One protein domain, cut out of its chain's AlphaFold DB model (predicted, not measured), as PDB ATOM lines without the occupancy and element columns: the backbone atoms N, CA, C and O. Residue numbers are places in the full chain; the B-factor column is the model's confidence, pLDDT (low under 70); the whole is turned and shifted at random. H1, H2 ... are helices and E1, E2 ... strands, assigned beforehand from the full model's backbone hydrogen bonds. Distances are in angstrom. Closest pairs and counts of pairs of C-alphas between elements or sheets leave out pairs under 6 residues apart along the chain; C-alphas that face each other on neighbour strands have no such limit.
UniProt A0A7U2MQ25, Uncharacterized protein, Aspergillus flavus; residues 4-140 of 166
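Overview. This is residues 4 to 140 of the 166 residues of an uncharacterized protein of Aspergillus flavus (UniProt A0A7U2MQ25). One twisted sheet of five strands forms a wall, with three helices, H1, H2 and H3, over one face; on the other face, residues 55 to 63 cross from edge strand E4 to edge strand E5. H2 and H3 pack side by side as a helical hairpin, and H1 packs on H2 at a steep angle. The printed part has 137 residues, with E1 to E5 first and then H1 to H3: mixed helices and strands. The sheet's order is E4, E3, E2, E1, E5, all antiparallel. The whole is compact, with a radius of gyration of the C-alphas of 14.4 A and spans of 44 by 34 by 27 A.

Along the chain. Begin at C-alpha 4, at (-44.898, -7.101, 113.028), where E1, residues 4 to 10, sets out. Next come E2, residues 24 to 31, 23.1 A long, E3, residues 36 to 44, 25.9 A, and E4, residues 47 to 54, 22.2 A. E5, residues 64 to 73, runs 23.9 A from C-alpha 64 at (-58.523, -13.103, 102.537). Then find H1, residues 80 to 88, H2, residues 104 to 117, 19.8 A, and H3, residues 123 to 138, 22.3 A, ending at C-alpha 138 at (-57.889, -27.437, 107.399).

Arrangement. Start with E1 to E4, a meander, each strand the antiparallel neighbour of the one before. Look for N 6 and O 28 at 2.9 A between E1 and E2, N 27 and O 39 at 2.8 A between E2 and E3, and N 49 and O 42 at 2.8 A between E3 and E4. On the other side of E1, E5 is antiparallel to it, with N 7 and O 68 at 2.9 A. H1 is on the sheet, over E2, at a height over the sheet of 8.4 A. H2 runs along the strands over E2 and only just over E3, on which 3 of its C-alphas fall; the closest C-alphas of E3 and H2 are those of Leu 41 and Cys 104, 5.3 A. H3 lies over E1 and E5, on the same face as H2; the closest C-alphas of E5 and H3 are those of Val 70 and Ala 129, 5.6 A. H2, with residues 111 to 115 alone, touches H1 at a steep tilt of 52 degrees, opposite ways; their closest C-alphas are those of Leu 87 and Ala 111, 5.6 A. H3, with residues 123 to 130 alone, touches H2 at a shallow tilt of 9 degrees, opposite ways; their closest C-alphas are those of Leu 112 and Arg 126, 6.1 A. H1 and H3 are apart. In H1, H2 and H3 every O i to N i+4 pair is within hydrogen-bond range.

Size, cuts and confidence. The C-alphas farthest apart are those of Gly 16 and Glu 76, 46.0 A. The printed part has no cut. Its long links are residues 11 to 23 and 89 to 103. Mean pLDDT of the printed part is 93.3, and residue 100 is under 70.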
ATOM      1  N   GLU A   4     -43.966  -6.001 112.818       98.31
ATOM      2  CA  GLU A   4     -44.898  -7.101 113.028       98.31
ATOM      3  C   GLU A   4     -44.878  -8.056 111.836       98.31
ATOM      4  O   GLU A   4     -44.745  -7.632 110.687       98.31
ATOM      5  N   ILE A   5     -45.029  -9.348 112.116       98.50
ATOM      6  CA  ILE A   5     -45.063 -10.402 111.100       98.50
ATOM      7  C   ILE A   5     -46.368 -11.170 111.265       98.50
ATOM      8  O   ILE A   5     -46.719 -11.574 112.376       98.50
ATOM      9  N   PHE A   6     -47.075 -11.385 110.162       98.62
ATOM     10  CA  PHE A   6     -48.340 -12.105 110.117       98.62
ATOM     11  C   PHE A   6     -48.284 -13.222 109.080       98.62
ATOM     12  O   PHE A   6     -47.705 -13.043 108.011       98.62
ATOM     13  N   ILE A   7     -48.943 -14.341 109.367       98.44
ATOM     14  CA  ILE A   7     -49.366 -15.293 108.338       98.44
ATOM     15  C   ILE A   7     -50.718 -14.830 107.819       98.44
ATOM     16  O   ILE A   7     -51.617 -14.540 108.609       98.44
ATOM     17  N   ILE A   8     -50.868 -14.820 106.501       97.94
ATOM     18  CA  ILE A   8     -52.134 -14.573 105.824       97.94
ATOM     19  C   ILE A   8     -52.532 -15.831 105.063       97.94
ATOM     20  O   ILE A   8     -51.717 -16.395 104.335       97.94
ATOM     21  N   VAL A   9     -53.789 -16.250 105.214       96.00
ATOM     22  CA  VAL A   9     -54.372 -17.366 104.463       96.00
ATOM     23  C   VAL A   9     -55.517 -16.855 103.598       96.00
ATOM     24  O   VAL A   9     -56.442 -16.198 104.086       96.00
ATOM     25  N   TYR A  10     -55.468 -17.198 102.317       93.56
ATOM     26  CA  TYR A  10     -56.478 -16.864 101.321       93.56
ATOM     27  C   TYR A  10     -57.275 -18.107 100.925       93.56
ATOM     28  O   TYR A  10     -56.730 -19.216 100.842       93.56
ATOM     29  N   ARG A  11     -58.565 -17.913 100.631       92.56
ATOM     30  CA  ARG A  11     -59.386 -18.926  99.958       92.56
ATOM     31  C   ARG A  11     -58.823 -19.243  98.578       92.56
ATOM     32  O   ARG A  11     -58.081 -18.448  97.998       92.56
ATOM     33  N   SER A  12     -59.233 -20.382  98.023       85.69
ATOM     34  CA  SER A  12     -58.939 -20.666  96.617       85.69
ATOM     35  C   SER A  12     -59.480 -19.552  95.708       85.69
ATOM     36  O   SER A  12     -60.653 -19.190  95.832       85.69
ATOM     37  N   PRO A  13     -58.680 -19.054  94.746       78.88
ATOM     38  CA  PRO A  13     -59.161 -18.107  93.743       78.88
ATOM     39  C   PRO A  13     -60.090 -18.766  92.710       78.88
ATOM     40  O   PRO A  13     -60.660 -18.080  91.866       78.88
ATOM     41  N   ILE A  14     -60.236 -20.097  92.738       80.75
ATOM     42  CA  ILE A  14     -61.105 -20.834  91.824       80.75
ATOM     43  C   ILE A  14     -62.480 -20.990  92.477       80.75
ATOM     44  O   ILE A  14     -62.627 -21.676  93.493       80.75
ATOM     45  N   GLU A  15     -63.494 -20.378  91.864       78.81
ATOM     46  CA  GLU A  15     -64.872 -20.411  92.355       78.81
ATOM     47  C   GLU A  15     -65.346 -21.850  92.616       78.81
ATOM     48  O   GLU A  15     -65.171 -22.761  91.801       78.81
ATOM     49  N   GLY A  16     -65.912 -22.068  93.804       79.44
ATOM     50  CA  GLY A  16     -66.414 -23.374  94.230       79.44
ATOM     51  C   GLY A  16     -65.341 -24.413  94.576       79.44
ATOM     52  O   GLY A  16     -65.705 -25.545  94.884       79.44
ATOM     53  N   ARG A  17     -64.043 -24.069  94.562       81.94
ATOM     54  CA  ARG A  17     -62.934 -25.007  94.840       81.94
ATOM     55  C   ARG A  17     -62.057 -24.607  96.024       81.94
ATOM     56  O   ARG A  17     -60.838 -24.799  95.990       81.94
ATOM     57  N   ASP A  18     -62.677 -24.092  97.080       83.75
ATOM     58  CA  ASP A  18     -62.003 -23.812  98.352       83.75
ATOM     59  C   ASP A  18     -61.740 -25.104  99.147       83.75
ATOM     60  O   ASP A  18     -62.398 -25.396 100.145       83.75
ATOM     61  N   TYR A  19     -60.790 -25.893  98.640       84.81
ATOM     62  CA  TYR A  19     -60.240 -27.087  99.279       84.81
ATOM     63  C   TYR A  19     -58.926 -26.747  99.972       84.81
ATOM     64  O   TYR A  19     -58.203 -25.848  99.535       84.81
ATOM     65  N   TYR A  20     -58.563 -27.521 100.994       83.06
ATOM     66  CA  TYR A  20     -57.352 -27.278 101.785       83.06
ATOM     67  C   TYR A  20     -56.083 -27.173 100.915       83.06
ATOM     68  O   TYR A  20     -55.222 -26.334 101.172       83.06
ATOM     69  N   LYS A  21     -55.969 -27.982  99.849       82.06
ATOM     70  CA  LYS A  21     -54.822 -27.976  98.921       82.06
ATOM     71  C   LYS A  21     -54.752 -26.750  98.008       82.06
ATOM     72  O   LYS A  21     -53.704 -26.479  97.441       82.06
ATOM     73  N   ASN A  22     -55.861 -26.027  97.866       84.12
ATOM     74  CA  ASN A  22     -55.971 -24.859  96.998       84.12
ATOM     75  C   ASN A  22     -55.910 -23.533  97.767       84.12
ATOM     76  O   ASN A  22     -55.971 -22.475  97.138       84.12
ATOM     77  N   ARG A  23     -55.853 -23.568  99.105       88.75
ATOM     78  CA  ARG A  23     -55.678 -22.360  99.913       88.75
ATOM     79  C   ARG A  23     -54.250 -21.859  99.794       88.75
ATOM     80  O   ARG A  23     -53.301 -22.641  99.822       88.75
ATOM     81  N   HIS A  24     -54.119 -20.546  99.673       92.06
ATOM     82  CA  HIS A  24     -52.831 -19.887  99.531       92.06
ATOM     83  C   HIS A  24     -52.389 -19.296 100.872       92.06
ATOM     84  O   HIS A  24     -53.220 -18.780 101.619       92.06
ATOM     85  N   ALA A  25     -51.095 -19.371 101.175       95.44
ATOM     86  CA  ALA A  25     -50.508 -18.810 102.384       95.44
ATOM     87  C   ALA A  25     -49.348 -17.873 102.033       95.44
ATOM     88  O   ALA A  25     -48.550 -18.169 101.144       95.44
ATOM     89  N   ALA A  26     -49.262 -16.757 102.749       97.56
ATOM     90  CA  ALA A  26     -48.246 -15.727 102.566       97.56
ATOM     91  C   ALA A  26     -47.833 -15.123 103.917       97.56
ATOM     92  O   ALA A  26     -48.510 -15.315 104.932       97.56
ATOM     93  N   LEU A  27     -46.736 -14.367 103.921       98.56
ATOM     94  CA  LEU A  27     -46.274 -13.589 105.066       98.56
ATOM     95  C   LEU A  27     -46.458 -12.099 104.805       98.56
ATOM     96  O   LEU A  27     -45.999 -11.575 103.793       98.56
ATOM     97  N   TRP A  28     -47.093 -11.404 105.741       98.56
ATOM     98  CA  TRP A  28     -47.210  -9.952 105.715       98.56
ATOM     99  C   TRP A  28     -46.314  -9.338 106.784       98.56
ATOM    100  O   TRP A  28     -46.356  -9.738 107.949       98.56
ATOM    101  N   VAL A  29     -45.489  -8.379 106.375       98.31
ATOM    102  CA  VAL A  29     -44.559  -7.659 107.246       98.31
ATOM    103  C   VAL A  29     -45.027  -6.218 107.348       98.31
ATOM    104  O   VAL A  29     -45.192  -5.554 106.327       98.31
ATOM    105  N   ASN A  30     -45.210  -5.736 108.573       97.81
ATOM    106  CA  ASN A  30     -45.705  -4.398 108.866       97.81
ATOM    107  C   ASN A  30     -44.756  -3.664 109.801       97.81
ATOM    108  O   ASN A  30     -44.589  -4.037 110.960       97.81
ATOM    109  N   SER A  31     -44.136  -2.608 109.299       95.94
ATOM    110  CA  SER A  31     -43.237  -1.760 110.065       95.94
ATOM    111  C   SER A  31     -43.962  -0.491 110.509       95.94
ATOM    112  O   SER A  31     -44.725   0.128 109.769       95.94
ATOM    113  N   SER A  32     -43.684  -0.058 111.736       92.00
ATOM    114  CA  SER A  32     -44.310   1.136 112.325       92.00
ATOM    115  C   SER A  32     -43.883   2.467 111.685       92.00
ATOM    116  O   SER A  32     -44.430   3.511 112.032       92.00
ATOM    117  N   ASP A  33     -42.959   2.450 110.720       91.75
ATOM    118  CA  ASP A  33     -42.655   3.595 109.846       91.75
ATOM    119  C   ASP A  33     -43.643   3.757 108.670       91.75
ATOM    120  O   ASP A  33     -43.462   4.637 107.830       91.75
ATOM    121  N   GLY A  34     -44.694   2.933 108.622       92.56
ATOM    122  CA  GLY A  34     -45.727   2.959 107.588       92.56
ATOM    123  C   GLY A  34     -45.400   2.103 106.366       92.56
ATOM    124  O   GLY A  34     -46.216   2.028 105.447       92.56
ATOM    125  N   PHE A  35     -44.236   1.445 106.339       95.88
ATOM    126  CA  PHE A  35     -43.930   0.452 105.319       95.88
ATOM    127  C   PHE A  35     -44.584  -0.887 105.655       95.88
ATOM    128  O   PHE A  35     -44.453  -1.399 106.765       95.88
ATOM    129  N   TYR A  36     -45.211  -1.503 104.661       97.62
ATOM    130  CA  TYR A  36     -45.687  -2.873 104.751       97.62
ATOM    131  C   TYR A  36     -45.526  -3.579 103.414       97.62
ATOM    132  O   TYR A  36     -45.496  -2.947 102.356       97.62
ATOM    133  N   THR A  37     -45.403  -4.897 103.453       98.38
ATOM    134  CA  THR A  37     -45.192  -5.707 102.256       98.38
ATOM    135  C   THR A  37     -45.731  -7.115 102.460       98.38
ATOM    136  O   THR A  37     -45.710  -7.644 103.575       98.38
ATOM    137  N   LEU A  38     -46.234  -7.717 101.386       98.25
ATOM    138  CA  LEU A  38     -46.665  -9.109 101.353       98.25
ATOM    139  C   LEU A  38     -45.626  -9.936 100.590       98.25
ATOM    140  O   LEU A  38     -45.251  -9.566  99.480       98.25
ATOM    141  N   LEU A  39     -45.182 -11.052 101.162       98.25
ATOM    142  CA  LEU A  39     -44.285 -12.012 100.524       98.25
ATOM    143  C   LEU A  39     -44.955 -13.382 100.436       98.25
ATOM    144  O   LEU A  39     -45.510 -13.871 101.420       98.25
ATOM    145  N   GLY A  40     -44.865 -14.022  99.279       96.00
ATOM    146  CA  GLY A  40     -45.410 -15.357  99.055       96.00
ATOM    147  C   GLY A  40     -44.906 -15.962  97.752       96.00
ATOM    148  O   GLY A  40     -44.191 -15.312  96.989       96.00
ATOM    149  N   LEU A  41     -45.272 -17.218  97.503       94.56
ATOM    150  CA  LEU A  41     -44.943 -17.891  96.248       94.56
ATOM    151  C   LEU A  41     -46.055 -17.741  95.215       94.56
ATOM    152  O   LEU A  41     -47.228 -17.926  95.524       94.56
ATOM    153  N   GLU A  42     -45.677 -17.517  93.967       91.19
ATOM    154  CA  GLU A  42     -46.574 -17.588  92.815       91.19
ATOM    155  C   GLU A  42     -46.097 -18.662  91.844       91.19
ATOM    156  O   GLU A  42     -44.927 -19.032  91.840       91.19
ATOM    157  N   GLY A  43     -47.010 -19.181  91.024       87.94
ATOM    158  CA  GLY A  43     -46.702 -20.196  90.021       87.94
ATOM    159  C   GLY A  43     -47.299 -21.562  90.338       87.94
ATOM    160  O   GLY A  43     -48.297 -21.690  91.051       87.94
ATOM    161  N   ILE A  44     -46.707 -22.584  89.730       85.12
ATOM    162  CA  ILE A  44     -47.142 -23.978  89.810       85.12
ATOM    163  C   ILE A  44     -45.982 -24.853  90.275       85.12
ATOM    164  O   ILE A  44     -44.828 -24.424  90.246       85.12
ATOM    165  N   HIS A  45     -46.292 -26.094  90.650       84.25
ATOM    166  CA  HIS A  45     -45.288 -27.077  91.052       84.25
ATOM    167  C   HIS A  45     -44.109 -27.153  90.070       84.25
ATOM    168  O   HIS A  45     -44.314 -27.261  88.860       84.25
ATOM    169  N   GLY A  46     -42.883 -27.092  90.601       85.31
ATOM    170  CA  GLY A  46     -41.638 -27.087  89.823       85.31
ATOM    171  C   GLY A  46     -41.292 -25.755  89.143       85.31
ATOM    172  O   GLY A  46     -40.298 -25.685  88.423       85.31
ATOM    173  N   SER A  47     -42.093 -24.704  89.336       90.00
ATOM    174  CA  SER A  47     -41.870 -23.376  88.752       90.00
ATOM    175  C   SER A  47     -42.450 -22.260  89.630       90.00
ATOM    176  O   SER A  47     -43.131 -21.359  89.136       90.00
ATOM    177  N   PHE A  48     -42.208 -22.330  90.936       92.69
ATOM    178  CA  PHE A  48     -42.552 -21.272  91.872       92.69
ATOM    179  C   PHE A  48     -41.565 -20.107  91.805       92.69
ATOM    180  O   PHE A  48     -40.350 -20.299  91.716       92.69
ATOM    181  N   GLU A  49     -42.091 -18.898  91.943       94.50
ATOM    182  CA  GLU A  49     -41.323 -17.670  92.096       94.50
ATOM    183  C   GLU A  49     -41.698 -17.000  93.416       94.50
ATOM    184  O   GLU A  49     -42.876 -16.887  93.759       94.50
ATOM    185  N   LEU A  50     -40.692 -16.545  94.162       96.56
ATOM    186  CA  LEU A  50     -40.932 -15.677  95.305       96.56
ATOM    187  C   LEU A  50     -41.316 -14.286  94.804       96.56
ATOM    188  O   LEU A  50     -40.533 -13.634  94.111       96.56
ATOM    189  N   VAL A  51     -42.477 -13.807  95.234       96.31
ATOM    190  CA  VAL A  51     -42.971 -12.475  94.909       96.31
ATOM    191  C   VAL A  51     -43.085 -11.647  96.181       96.31
ATOM    192  O   VAL A  51     -43.649 -12.075  97.187       96.31
ATOM    193  N   GLU A  52     -42.550 -10.432  96.119       97.31
ATOM    194  CA  GLU A  52     -42.799  -9.380  97.095       97.31
ATOM    195  C   GLU A  52     -43.762  -8.356  96.487       97.31
ATOM    196  O   GLU A  52     -43.560  -7.882  95.366       97.31
ATOM    197  N   ARG A  53     -44.789  -7.974  97.246       97.06
ATOM    198  CA  ARG A  53     -45.777  -6.959  96.877       97.06
ATOM    199  C   ARG A  53     -45.746  -5.836  97.925       97.06
ATOM    200  O   ARG A  53     -46.497  -5.895  98.905       97.06
ATOM    201  N   PRO A  54     -44.880  -4.818  97.749       97.00
ATOM    202  CA  PRO A  54     -44.829  -3.668  98.644       97.00
ATOM    203  C   PRO A  54     -46.156  -2.915  98.641       97.00
ATOM    204  O   PRO A  54     -46.795  -2.776  97.599       97.00
ATOM    205  N   PHE A  55     -46.555  -2.413  99.807       97.00
ATOM    206  CA  PHE A  55     -47.813  -1.697 100.017       97.00
ATOM    207  C   PHE A  55     -49.065  -2.493  99.612       97.00
ATOM    208  O   PHE A  55     -50.105  -1.919  99.299       97.00
ATOM    209  N   ASN A  56     -48.991  -3.828  99.636       95.56
ATOM    210  CA  ASN A  56     -50.160  -4.682  99.474       95.56
ATOM    211  C   ASN A  56     -50.770  -5.001 100.842       95.56
ATOM    212  O   ASN A  56     -50.127  -5.626 101.687       95.56
ATOM    213  N   ASN A  57     -51.994  -4.522 101.066       95.19
ATOM    214  CA  ASN A  57     -52.730  -4.697 102.311       95.19
ATOM    215  C   ASN A  57     -53.653  -5.928 102.206       95.19
ATOM    216  O   ASN A  57     -54.630  -5.892 101.456       95.19
ATOM    217  N   PRO A  58     -53.402  -7.012 102.966       94.38
ATOM    218  CA  PRO A  58     -54.207  -8.227 102.894       94.38
ATOM    219  C   PRO A  58     -55.689  -8.027 103.205       94.38
ATOM    220  O   PRO A  58     -56.525  -8.755 102.679       94.38
ATOM    221  N   TRP A  59     -56.026  -7.048 104.048       95.56
ATOM    222  CA  TRP A  59     -57.405  -6.771 104.463       95.56
ATOM    223  C   TRP A  59     -58.255  -6.115 103.371       95.56
ATOM    224  O   TRP A  59     -59.471  -6.037 103.520       95.56
ATOM    225  N   GLU A  60     -57.644  -5.681 102.271       95.19
ATOM    226  CA  GLU A  60     -58.355  -5.167 101.096       95.19
ATOM    227  C   GLU A  60     -58.753  -6.283 100.116       95.19
ATOM    228  O   GLU A  60     -59.518  -6.042  99.185       95.19
ATOM    229  N   SER A  61     -58.263  -7.509 100.323       92.75
ATOM    230  CA  SER A  61     -58.618  -8.666  99.505       92.75
ATOM    231  C   SER A  61     -59.919  -9.315  99.985       92.75
ATOM    232  O   SER A  61     -60.055  -9.697 101.147       92.75
ATOM    233  N   ASP A  62     -60.853  -9.518  99.060       91.94
ATOM    234  CA  ASP A  62     -62.128 -10.216  99.261       91.94
ATOM    235  C   ASP A  62     -61.977 -11.729  99.501       91.94
ATOM    236  O   ASP A  62     -62.868 -12.374 100.064       91.94
ATOM    237  N   ILE A  63     -60.844 -12.298  99.085       90.75
ATOM    238  CA  ILE A  63     -60.491 -13.708  99.267       90.75
ATOM    239  C   ILE A  63     -59.585 -13.957 100.479       90.75
ATOM    240  O   ILE A  63     -59.243 -15.114 100.737       90.75
ATOM    241  N   LYS A  64     -59.204 -12.920 101.245       94.38
ATOM    242  CA  LYS A  64     -58.523 -13.103 102.537       94.38
ATOM    243  C   LYS A  64     -59.473 -13.801 103.505       94.38
ATOM    244  O   LYS A  64     -60.525 -13.264 103.838       94.38
ATOM    245  N   GLU A  65     -59.069 -14.958 104.010       93.69
ATOM    246  CA  GLU A  65     -59.894 -15.747 104.925       93.69
ATOM    247  C   GLU A  65     -59.438 -15.548 106.372       93.69
ATOM    248  O   GLU A  65     -60.194 -15.084 107.224       93.69
ATOM    249  N   HIS A  66     -58.157 -15.804 106.644       95.88
ATOM    250  CA  HIS A  66     -57.598 -15.763 107.992       95.88
ATOM    251  C   HIS A  66     -56.293 -14.976 108.035       95.88
ATOM    252  O   HIS A  66     -55.593 -14.829 107.033       95.88
ATOM    253  N   ASP A  67     -55.983 -14.465 109.216       96.75
ATOM    254  CA  ASP A  67     -54.708 -13.854 109.548       96.75
ATOM    255  C   ASP A  67     -54.302 -14.274 110.961       96.75
ATOM    256  O   ASP A  67     -55.146 -14.549 111.819       96.75
ATOM    257  N   HIS A  68     -52.998 -14.369 111.191       97.94
ATOM    258  CA  HIS A  68     -52.445 -14.648 112.507       97.94
ATOM    259  C   HIS A  68     -51.151 -13.882 112.702       97.94
ATOM    260  O   HIS A  68     -50.209 -14.020 111.920       97.94
ATOM    261  N   LYS A  69     -51.106 -13.089 113.772       98.38
ATOM    262  CA  LYS A  69     -49.898 -12.389 114.187       98.38
ATOM    263  C   LYS A  69     -48.897 -13.397 114.743       98.38
ATOM    264  O   LYS A  69     -49.152 -13.998 115.780       98.38
ATOM    265  N   VAL A  70     -47.764 -13.537 114.066       98.19
ATOM    266  CA  VAL A  70     -46.661 -14.418 114.469       98.19
ATOM    267  C   VAL A  70     -45.901 -13.796 115.634       98.19
ATOM    268  O   VAL A  70     -45.720 -14.428 116.668       98.19
ATOM    269  N   THR A  71     -45.454 -12.548 115.467       98.31
ATOM    270  CA  THR A  71     -44.686 -11.827 116.488       98.31
ATOM    271  C   THR A  71     -44.670 -10.315 116.231       98.31
ATOM    272  O   THR A  71     -45.144  -9.822 115.199       98.31
ATOM    273  N   THR A  72     -44.053  -9.587 117.160       98.19
ATOM    274  CA  THR A  72     -43.516  -8.241 116.954       98.19
ATOM    275  C   THR A  72     -42.019  -8.254 117.260       98.19
ATOM    276  O   THR A  72     -41.622  -8.405 118.412       98.19
ATOM    277  N   VAL A  73     -41.191  -8.039 116.241       97.44
ATOM    278  CA  VAL A  73     -39.736  -7.935 116.370       97.44
ATOM    279  C   VAL A  73     -39.364  -6.500 116.732       97.44
ATOM    280  O   VAL A  73     -39.740  -5.551 116.039       97.44
ATOM    281  N   ALA A  74     -38.635  -6.332 117.831       96.31
ATOM    282  CA  ALA A  74     -38.102  -5.037 118.238       96.31
ATOM    283  C   ALA A  74     -36.952  -4.599 117.306       96.31
ATOM    284  O   ALA A  74     -36.180  -5.432 116.832       96.31
ATOM    285  N   GLU A  75     -36.804  -3.295 117.066       93.25
ATOM    286  CA  GLU A  75     -35.768  -2.761 116.156       93.25
ATOM    287  C   GLU A  75     -34.352  -3.085 116.627       93.25
ATOM    288  O   GLU A  75     -33.446  -3.284 115.824       93.25
ATOM    289  N   GLU A  76     -34.165  -3.151 117.944       95.06
ATOM    290  CA  GLU A  76     -32.901  -3.489 118.584       95.06
ATOM    291  C   GLU A  76     -32.459  -4.924 118.260       95.06
ATOM    292  O   GLU A  76     -31.266  -5.221 118.307       95.06
ATOM    293  N   ILE A  77     -33.412  -5.804 117.923       95.94
ATOM    294  CA  ILE A  77     -33.161  -7.187 117.502       95.94
ATOM    295  C   ILE A  77     -32.861  -7.215 116.002       95.94
ATOM    296  O   ILE A  77     -31.821  -7.728 115.582       95.94
ATOM    297  N   ALA A  78     -33.753  -6.650 115.187       96.12
ATOM    298  CA  ALA A  78     -33.583  -6.593 113.743       96.12
ATOM    299  C   ALA A  78     -34.350  -5.423 113.127       96.12
ATOM    300  O   ALA A  78     -35.496  -5.152 113.485       96.12
ATOM    301  N   SER A  79     -33.737  -4.787 112.129       96.50
ATOM    302  CA  SER A  79     -34.435  -3.830 111.277       96.50
ATOM    303  C   SER A  79     -35.390  -4.548 110.320       96.50
ATOM    304  O   SER A  79     -35.156  -5.700 109.936       96.50
ATOM    305  N   LYS A  80     -36.423  -3.837 109.850       96.06
ATOM    306  CA  LYS A  80     -37.358  -4.360 108.838       96.06
ATOM    307  C   LYS A  80     -36.647  -4.917 107.596       96.06
ATOM    308  O   LYS A  80     -37.022  -5.971 107.093       96.06
ATOM    309  N   ASP A  81     -35.577  -4.258 107.142       96.75
ATOM    310  CA  ASP A  81     -34.858  -4.648 105.925       96.75
ATOM    311  C   ASP A  81     -34.133  -5.984 106.118       96.75
ATOM    312  O   ASP A  81     -34.089  -6.800 105.201       96.75
ATOM    313  N   ARG A  82     -33.613  -6.246 107.328       97.69
ATOM    314  CA  ARG A  82     -33.013  -7.543 107.669       97.69
ATOM    315  C   ARG A  82     -34.052  -8.652 107.738       97.69
ATOM    316  O   ARG A  82     -33.771  -9.756 107.285       97.69
ATOM    317  N   ILE A  83     -35.234  -8.367 108.282       98.12
ATOM    318  CA  ILE A  83     -36.344  -9.330 108.316       98.12
ATOM    319  C   ILE A  83     -36.737  -9.701 106.880       98.12
ATOM    320  O   ILE A  83     -36.777 -10.880 106.539       98.12
ATOM    321  N   ILE A  84     -36.945  -8.704 106.016       98.00
ATOM    322  CA  ILE A  84     -37.314  -8.915 104.610       98.00
ATOM    323  C   ILE A  84     -36.200  -9.640 103.839       98.00
ATOM    324  O   ILE A  84     -36.504 -10.536 103.055       98.00
ATOM    325  N   ASP A  85     -34.922  -9.312 104.061       98.19
ATOM    326  CA  ASP A  85     -33.792 -10.008 103.422       98.19
ATOM    327  C   ASP A  85     -33.733 -11.490 103.824       98.19
ATOM    328  O   ASP A  85     -33.557 -12.346 102.958       98.19
ATOM    329  N   VAL A  86     -33.965 -11.822 105.101       98.25
ATOM    330  CA  VAL A  86     -34.047 -13.223 105.552       98.25
ATOM    331  C   VAL A  86     -35.199 -13.956 104.868       98.25
ATOM    332  O   VAL A  86     -35.000 -15.057 104.356       98.25
ATOM    333  N   LEU A  87     -36.380 -13.338 104.787       98.19
ATOM    334  CA  LEU A  87     -37.524 -13.925 104.085       98.19
ATOM    335  C   LEU A  87     -37.217 -14.163 102.603       98.19
ATOM    336  O   LEU A  87     -37.495 -15.246 102.089       98.19
ATOM    337  N   LYS A  88     -36.573 -13.197 101.937       97.94
ATOM    338  CA  LYS A  88     -36.189 -13.282 100.520       97.94
ATOM    339  C   LYS A  88     -35.150 -14.344 100.203       97.94
ATOM    340  O   LYS A  88     -35.103 -14.830  99.078       97.94
ATOM    341  N   ARG A  89     -34.313 -14.695 101.177       97.12
ATOM    342  CA  ARG A  89     -33.315 -15.764 101.050       97.12
ATOM    343  C   ARG A  89     -33.878 -17.152 101.335       97.12
ATOM    344  O   ARG A  89     -33.132 -18.119 101.221       97.12
ATOM    345  N   THR A  90     -35.155 -17.259 101.702       97.12
ATOM    346  CA  THR A  90     -35.810 -18.558 101.873       97.12
ATOM    347  C   THR A  90     -35.804 -19.298 100.547       97.12
ATOM    348  O   THR A  90     -36.313 -18.796  99.545       97.12
ATOM    349  N   GLU A  91     -35.197 -20.481 100.550       94.94
ATOM    350  CA  GLU A  91     -35.058 -21.310  99.363       94.94
ATOM    351  C   GLU A  91     -36.430 -21.700  98.809       94.94
ATOM    352  O   GLU A  91     -37.333 -22.084  99.556       94.94
ATOM    353  N   VAL A  92     -36.571 -21.594  97.488       94.56
ATOM    354  CA  VAL A  92     -37.755 -22.037  96.753       94.56
ATOM    355  C   VAL A  92     -37.413 -23.358  96.081       94.56
ATOM    356  O   VAL A  92     -36.590 -23.395  95.164       94.56
ATOM    357  N   ASN A  93     -38.027 -24.445  96.544       91.50
ATOM    358  CA  ASN A  93     -37.800 -25.762  95.963       91.50
ATOM    359  C   ASN A  93     -38.606 -25.917  94.668       91.50
ATOM    360  O   ASN A  93     -39.827 -26.060  94.682       91.50
ATOM    361  N   ASN A  94     -37.884 -25.917  93.551       91.12
ATOM    362  CA  ASN A  94     -38.402 -26.198  92.216       91.12
ATOM    363  C   ASN A  94     -37.788 -27.477  91.622       91.12
ATOM    364  O   ASN A  94     -37.732 -27.614  90.400       91.12
ATOM    365  N   ASP A  95     -37.280 -28.396  92.455       89.88
ATOM    366  CA  ASP A  95     -36.734 -29.666  91.968       89.88
ATOM    367  C   ASP A  95     -37.840 -30.448  91.231       89.88
ATOM    368  O   ASP A  95     -38.861 -30.787  91.834       89.88
ATOM    369  N   PRO A  96     -37.653 -30.797  89.943       80.88
ATOM    370  CA  PRO A  96     -38.616 -31.600  89.190       80.88
ATOM    371  C   PRO A  96     -38.891 -32.989  89.789       80.88
ATOM    372  O   PRO A  96     -39.840 -33.652  89.374       80.88
ATOM    373  N   LYS A  97     -38.034 -33.469  90.699       83.44
ATOM    374  CA  LYS A  97     -38.205 -34.737  91.422       83.44
ATOM    375  C   LYS A  97     -39.057 -34.606  92.678       83.44
ATOM    376  O   LYS A  97     -39.415 -35.641  93.242       83.44
ATOM    377  N   ASP A  98     -39.350 -33.388  93.128       80.38
ATOM    378  CA  ASP A  98     -40.281 -33.179  94.228       80.38
ATOM    379  C   ASP A  98     -41.663 -33.702  93.820       80.38
ATOM    380  O   ASP A  98     -42.154 -33.441  92.717       80.38
ATOM    381  N   THR A  99     -42.281 -34.488  94.696       74.75
ATOM    382  CA  THR A  99     -43.517 -35.229  94.418       74.75
ATOM    383  C   THR A  99     -44.777 -34.365  94.410       74.75
ATOM    384  O   THR A  99     -45.870 -34.905  94.240       74.75
ATOM    385  N   GLY A 100     -44.641 -33.040  94.526       69.75
ATOM    386  CA  GLY A 100     -45.763 -32.104  94.623       69.75
ATOM    387  C   GLY A 100     -46.070 -31.683  96.056       69.75
ATOM    388  O   GLY A 100     -47.153 -31.161  96.312       69.75
ATOM    389  N   ASP A 101     -45.146 -31.936  96.986       78.44
ATOM    390  CA  ASP A 101     -45.329 -31.652  98.410       78.44
ATOM    391  C   ASP A 101     -44.857 -30.237  98.775       78.44
ATOM    392  O   ASP A 101     -45.221 -29.709  99.830       78.44
ATOM    393  N   TYR A 102     -44.058 -29.607  97.906       85.00
ATOM    394  CA  TYR A 102     -43.642 -28.222  98.075       85.00
ATOM    395  C   TYR A 102     -44.648 -27.232  97.478       85.00
ATOM    396  O   TYR A 102     -45.030 -27.319  96.313       85.00
ATOM    397  N   ASP A 103     -45.053 -26.245  98.277       90.00
ATOM    398  CA  ASP A 103     -45.954 -25.170  97.874       90.00
ATOM    399  C   ASP A 103     -45.777 -23.913  98.748       90.00
ATOM    400  O   ASP A 103     -44.868 -23.815  99.576       90.00
ATOM    401  N   CYS A 104     -46.686 -22.945  98.602       92.50
ATOM    402  CA  CYS A 104     -46.700 -21.719  99.402       92.50
ATOM    403  C   CYS A 104     -46.754 -21.948 100.926       92.50
ATOM    404  O   CYS A 104     -46.146 -21.187 101.673       92.50
ATOM    405  N   ARG A 105     -47.417 -23.006 101.412       92.88
ATOM    406  CA  ARG A 105     -47.517 -23.335 102.844       92.88
ATOM    407  C   ARG A 105     -46.186 -23.880 103.348       92.88
ATOM    408  O   ARG A 105     -45.741 -23.515 104.438       92.88
ATOM    409  N   LYS A 106     -45.527 -24.718 102.542       94.25
ATOM    410  CA  LYS A 106     -44.187 -25.228 102.850       94.25
ATOM    411  C   LYS A 106     -43.149 -24.105 102.860       94.25
ATOM    412  O   LYS A 106     -42.335 -24.055 103.780       94.25
ATOM    413  N   TRP A 107     -43.242 -23.164 101.925       96.44
ATOM    414  CA  TRP A 107     -42.397 -21.972 101.924       96.44
ATOM    415  C   TRP A 107     -42.607 -21.095 103.161       96.44
ATOM    416  O   TRP A 107     -41.624 -20.685 103.771       96.44
ATOM    417  N   VAL A 108     -43.855 -20.854 103.594       97.50
ATOM    418  CA  VAL A 108     -44.125 -20.124 104.851       97.50
ATOM    419  C   VAL A 108     -43.461 -20.830 106.037       97.50
ATOM    420  O   VAL A 108     -42.827 -20.173 106.861       97.50
ATOM    421  N   LEU A 109     -43.543 -22.163 106.106       96.75
ATOM    422  CA  LEU A 109     -42.835 -22.942 107.125       96.75
ATOM    423  C   LEU A 109     -41.318 -22.699 107.084       96.75
ATOM    424  O   LEU A 109     -40.721 -22.417 108.125       96.75
ATOM    425  N   ASP A 110     -40.705 -22.779 105.906       97.50
ATOM    426  CA  ASP A 110     -39.260 -22.603 105.742       97.50
ATOM    427  C   ASP A 110     -38.819 -21.168 106.071       97.50
ATOM    428  O   ASP A 110     -37.818 -20.958 106.761       97.50
ATOM    429  N   ALA A 111     -39.625 -20.176 105.700       98.19
ATOM    430  CA  ALA A 111     -39.401 -18.776 106.030       98.19
ATOM    431  C   ALA A 111     -39.453 -18.517 107.546       98.19
ATOM    432  O   ALA A 111     -38.588 -17.825 108.087       98.19
ATOM    433  N   LEU A 112     -40.415 -19.109 108.262       98.31
ATOM    434  CA  LEU A 112     -40.489 -18.993 109.721       98.31
ATOM    435  C   LEU A 112     -39.312 -19.690 110.419       98.31
ATOM    436  O   LEU A 112     -38.798 -19.166 111.406       98.31
ATOM    437  N   MET A 113     -38.848 -20.833 109.903       97.88
ATOM    438  CA  MET A 113     -37.632 -21.488 110.410       97.88
ATOM    439  C   MET A 113     -36.386 -20.622 110.199       97.88
ATOM    440  O   MET A 113     -35.528 -20.552 111.080       97.88
ATOM    441  N   ASN A 114     -36.291 -19.916 109.070       97.88
ATOM    442  CA  ASN A 114     -35.198 -18.976 108.825       97.88
ATOM    443  C   ASN A 114     -35.234 -17.797 109.804       97.88
ATOM    444  O   ASN A 114     -34.193 -17.421 110.343       97.88
ATOM    445  N   LEU A 115     -36.413 -17.236 110.084       98.06
ATOM    446  CA  LEU A 115     -36.567 -16.177 111.085       98.06
ATOM    447  C   LEU A 115     -36.179 -16.651 112.499       98.06
ATOM    448  O   LEU A 115     -35.483 -15.924 113.207       98.06
ATOM    449  N   GLU A 116     -36.562 -17.869 112.895       98.06
ATOM    450  CA  GLU A 116     -36.138 -18.476 114.169       98.06
ATOM    451  C   GLU A 116     -34.619 -18.671 114.222       98.06
ATOM    452  O   GLU A 116     -33.973 -18.271 115.188       98.06
ATOM    453  N   THR A 117     -34.024 -19.219 113.160       97.62
ATOM    454  CA  THR A 117     -32.574 -19.466 113.075       97.62
ATOM    455  C   THR A 117     -31.764 -18.172 113.204       97.62
ATOM    456  O   THR A 117     -30.668 -18.174 113.762       97.62
ATOM    457  N   ASN A 118     -32.307 -17.051 112.721       97.50
ATOM    458  CA  ASN A 118     -31.704 -15.725 112.864       97.50
ATOM    459  C   ASN A 118     -32.018 -15.047 114.214       97.50
ATOM    460  O   ASN A 118     -31.541 -13.941 114.465       97.50
ATOM    461  N   GLY A 119     -32.786 -15.693 115.094       97.06
ATOM    462  CA  GLY A 119     -33.132 -15.185 116.423       97.06
ATOM    463  C   GLY A 119     -34.234 -14.125 116.430       97.06
ATOM    464  O   GLY A 119     -34.359 -13.389 117.408       97.06
ATOM    465  N   TYR A 120     -35.017 -14.011 115.355       97.50
ATOM    466  CA  TYR A 120     -36.122 -13.045 115.250       97.50
ATOM    467  C   TYR A 120     -37.448 -13.616 115.761       97.50
ATOM    468  O   TYR A 120     -38.388 -12.866 116.011       97.50
ATOM    469  N   LEU A 121     -37.513 -14.941 115.901       97.00
ATOM    470  CA  LEU A 121     -38.620 -15.691 116.478       97.00
ATOM    471  C   LEU A 121     -38.084 -16.680 117.504       97.00
ATOM    472  O   LEU A 121     -36.976 -17.197 117.370       97.00
ATOM    473  N   THR A 122     -38.914 -16.997 118.483       97.69
ATOM    474  CA  THR A 122     -38.739 -18.176 119.327       97.69
ATOM    475  C   THR A 122     -39.359 -19.412 118.672       97.69
ATOM    476  O   THR A 122     -40.303 -19.317 117.882       97.69
ATOM    477  N   GLU A 123     -38.889 -20.600 119.061       97.44
ATOM    478  CA  GLU A 123     -39.486 -21.876 118.640       97.44
ATOM    479  C   GLU A 123     -40.992 -21.934 118.956       97.44
ATOM    480  O   GLU A 123     -41.794 -22.436 118.166       97.44
ATOM    481  N   ALA A 124     -41.391 -21.382 120.108       97.75
ATOM    482  CA  ALA A 124     -42.781 -21.352 120.552       97.75
ATOM    483  C   ALA A 124     -43.664 -20.496 119.632       97.75
ATOM    484  O   ALA A 124     -44.754 -20.935 119.264       97.75
ATOM    485  N   GLU A 125     -43.192 -19.313 119.228       98.19
ATOM    486  CA  GLU A 125     -43.902 -18.449 118.275       98.19
ATOM    487  C   GLU A 125     -44.013 -19.112 116.903       98.19
ATOM    488  O   GLU A 125     -45.104 -19.150 116.334       98.19
ATOM    489  N   ARG A 126     -42.923 -19.712 116.397       97.88
ATOM    490  CA  ARG A 126     -42.967 -20.458 115.131       97.88
ATOM    491  C   ARG A 126     -43.996 -21.581 115.197       97.88
ATOM    492  O   ARG A 126     -44.820 -21.706 114.293       97.88
ATOM    493  N   LYS A 127     -43.951 -22.410 116.243       97.62
ATOM    494  CA  LYS A 127     -44.851 -23.559 116.382       97.62
ATOM    495  C   LYS A 127     -46.311 -23.120 116.470       97.62
ATOM    496  O   LYS A 127     -47.139 -23.664 115.748       97.62
ATOM    497  N   ALA A 128     -46.611 -22.108 117.284       97.81
ATOM    498  CA  ALA A 128     -47.963 -21.567 117.399       97.81
ATOM    499  C   ALA A 128     -48.481 -21.020 116.059       97.81
ATOM    500  O   ALA A 128     -49.626 -21.280 115.688       97.81
ATOM    501  N   ALA A 129     -47.629 -20.322 115.306       97.56
ATOM    502  CA  ALA A 129     -47.984 -19.788 113.999       97.56
ATOM    503  C   ALA A 129     -48.242 -20.895 112.961       97.56
ATOM    504  O   ALA A 129     -49.194 -20.805 112.184       97.56
ATOM    505  N   LEU A 130     -47.443 -21.966 112.972       96.06
ATOM    506  CA  LEU A 130     -47.659 -23.135 112.114       96.06
ATOM    507  C   LEU A 130     -48.946 -23.877 112.459       96.06
ATOM    508  O   LEU A 130     -49.720 -24.190 111.557       96.06
ATOM    509  N   ASP A 131     -49.196 -24.120 113.745       96.69
ATOM    510  CA  ASP A 131     -50.419 -24.775 114.210       96.69
ATOM    511  C   ASP A 131     -51.657 -23.956 113.799       96.69
ATOM    512  O   ASP A 131     -52.641 -24.514 113.307       96.69
ATOM    513  N   ALA A 132     -51.586 -22.622 113.910       96.44
ATOM    514  CA  ALA A 132     -52.635 -21.722 113.439       96.44
ATOM    515  C   ALA A 132     -52.833 -21.811 111.917       96.44
ATOM    516  O   ALA A 132     -53.962 -21.984 111.459       96.44
ATOM    517  N   MET A 133     -51.754 -21.752 111.128       95.94
ATOM    518  CA  MET A 133     -51.820 -21.882 109.668       95.94
ATOM    519  C   MET A 133     -52.449 -23.211 109.241       95.94
ATOM    520  O   MET A 133     -53.322 -23.222 108.374       95.94
ATOM    521  N   ILE A 134     -52.037 -24.323 109.856       93.25
ATOM    522  CA  ILE A 134     -52.601 -25.650 109.588       93.25
ATOM    523  C   ILE A 134     -54.093 -25.655 109.924       93.25
ATOM    524  O   ILE A 134     -54.895 -26.064 109.088       93.25
ATOM    525  N   GLY A 135     -54.478 -25.138 111.094       92.88
ATOM    526  CA  GLY A 135     -55.881 -25.021 111.492       92.88
ATOM    527  C   GLY A 135     -56.715 -24.210 110.497       92.88
ATOM    528  O   GLY A 135     -57.802 -24.634 110.107       92.88
ATOM    529  N   PHE A 136     -56.190 -23.083 110.015       93.00
ATOM    530  CA  PHE A 136     -56.855 -22.269 108.998       93.00
ATOM    531  C   PHE A 136     -56.970 -22.987 107.663       93.00
ATOM    532  O   PHE A 136     -58.014 -22.919 107.027       93.00
ATOM    533  N   VAL A 137     -55.932 -23.686 107.212       89.12
ATOM    534  CA  VAL A 137     -55.968 -24.424 105.943       89.12
ATOM    535  C   VAL A 137     -56.941 -25.606 106.023       89.12
ATOM    536  O   VAL A 137     -57.702 -25.828 105.083       89.12
ATOM    537  N   MET A 138     -56.971 -26.318 107.151       86.25
ATOM    538  CA  MET A 138     -57.889 -27.437 107.399       86.25
ATOM    539  C   MET A 138     -59.346 -27.005 107.591       86.25
ATOM    540  O   MET A 138     -60.239 -27.824 107.418       86.25
ATOM    541  N   GLY A 139     -59.611 -25.731 107.900       79.31
ATOM    542  CA  GLY A 139     -60.970 -25.181 107.940       79.31
ATOM    543  C   GLY A 139     -61.656 -25.065 106.568       79.31
ATOM    544  O   GLY A 139     -62.792 -24.599 106.497       79.31
ATOM    545  N   ALA A 140     -60.971 -25.431 105.478       79.38
ATOM    546  CA  ALA A 140     -61.528 -25.497 104.129       79.38
ATOM    547  C   ALA A 140     -62.548 -26.636 103.970       79.38
ATOM    548  O   ALA A 140     -62.632 -27.538 104.801       79.38
TER     549      ALA A 140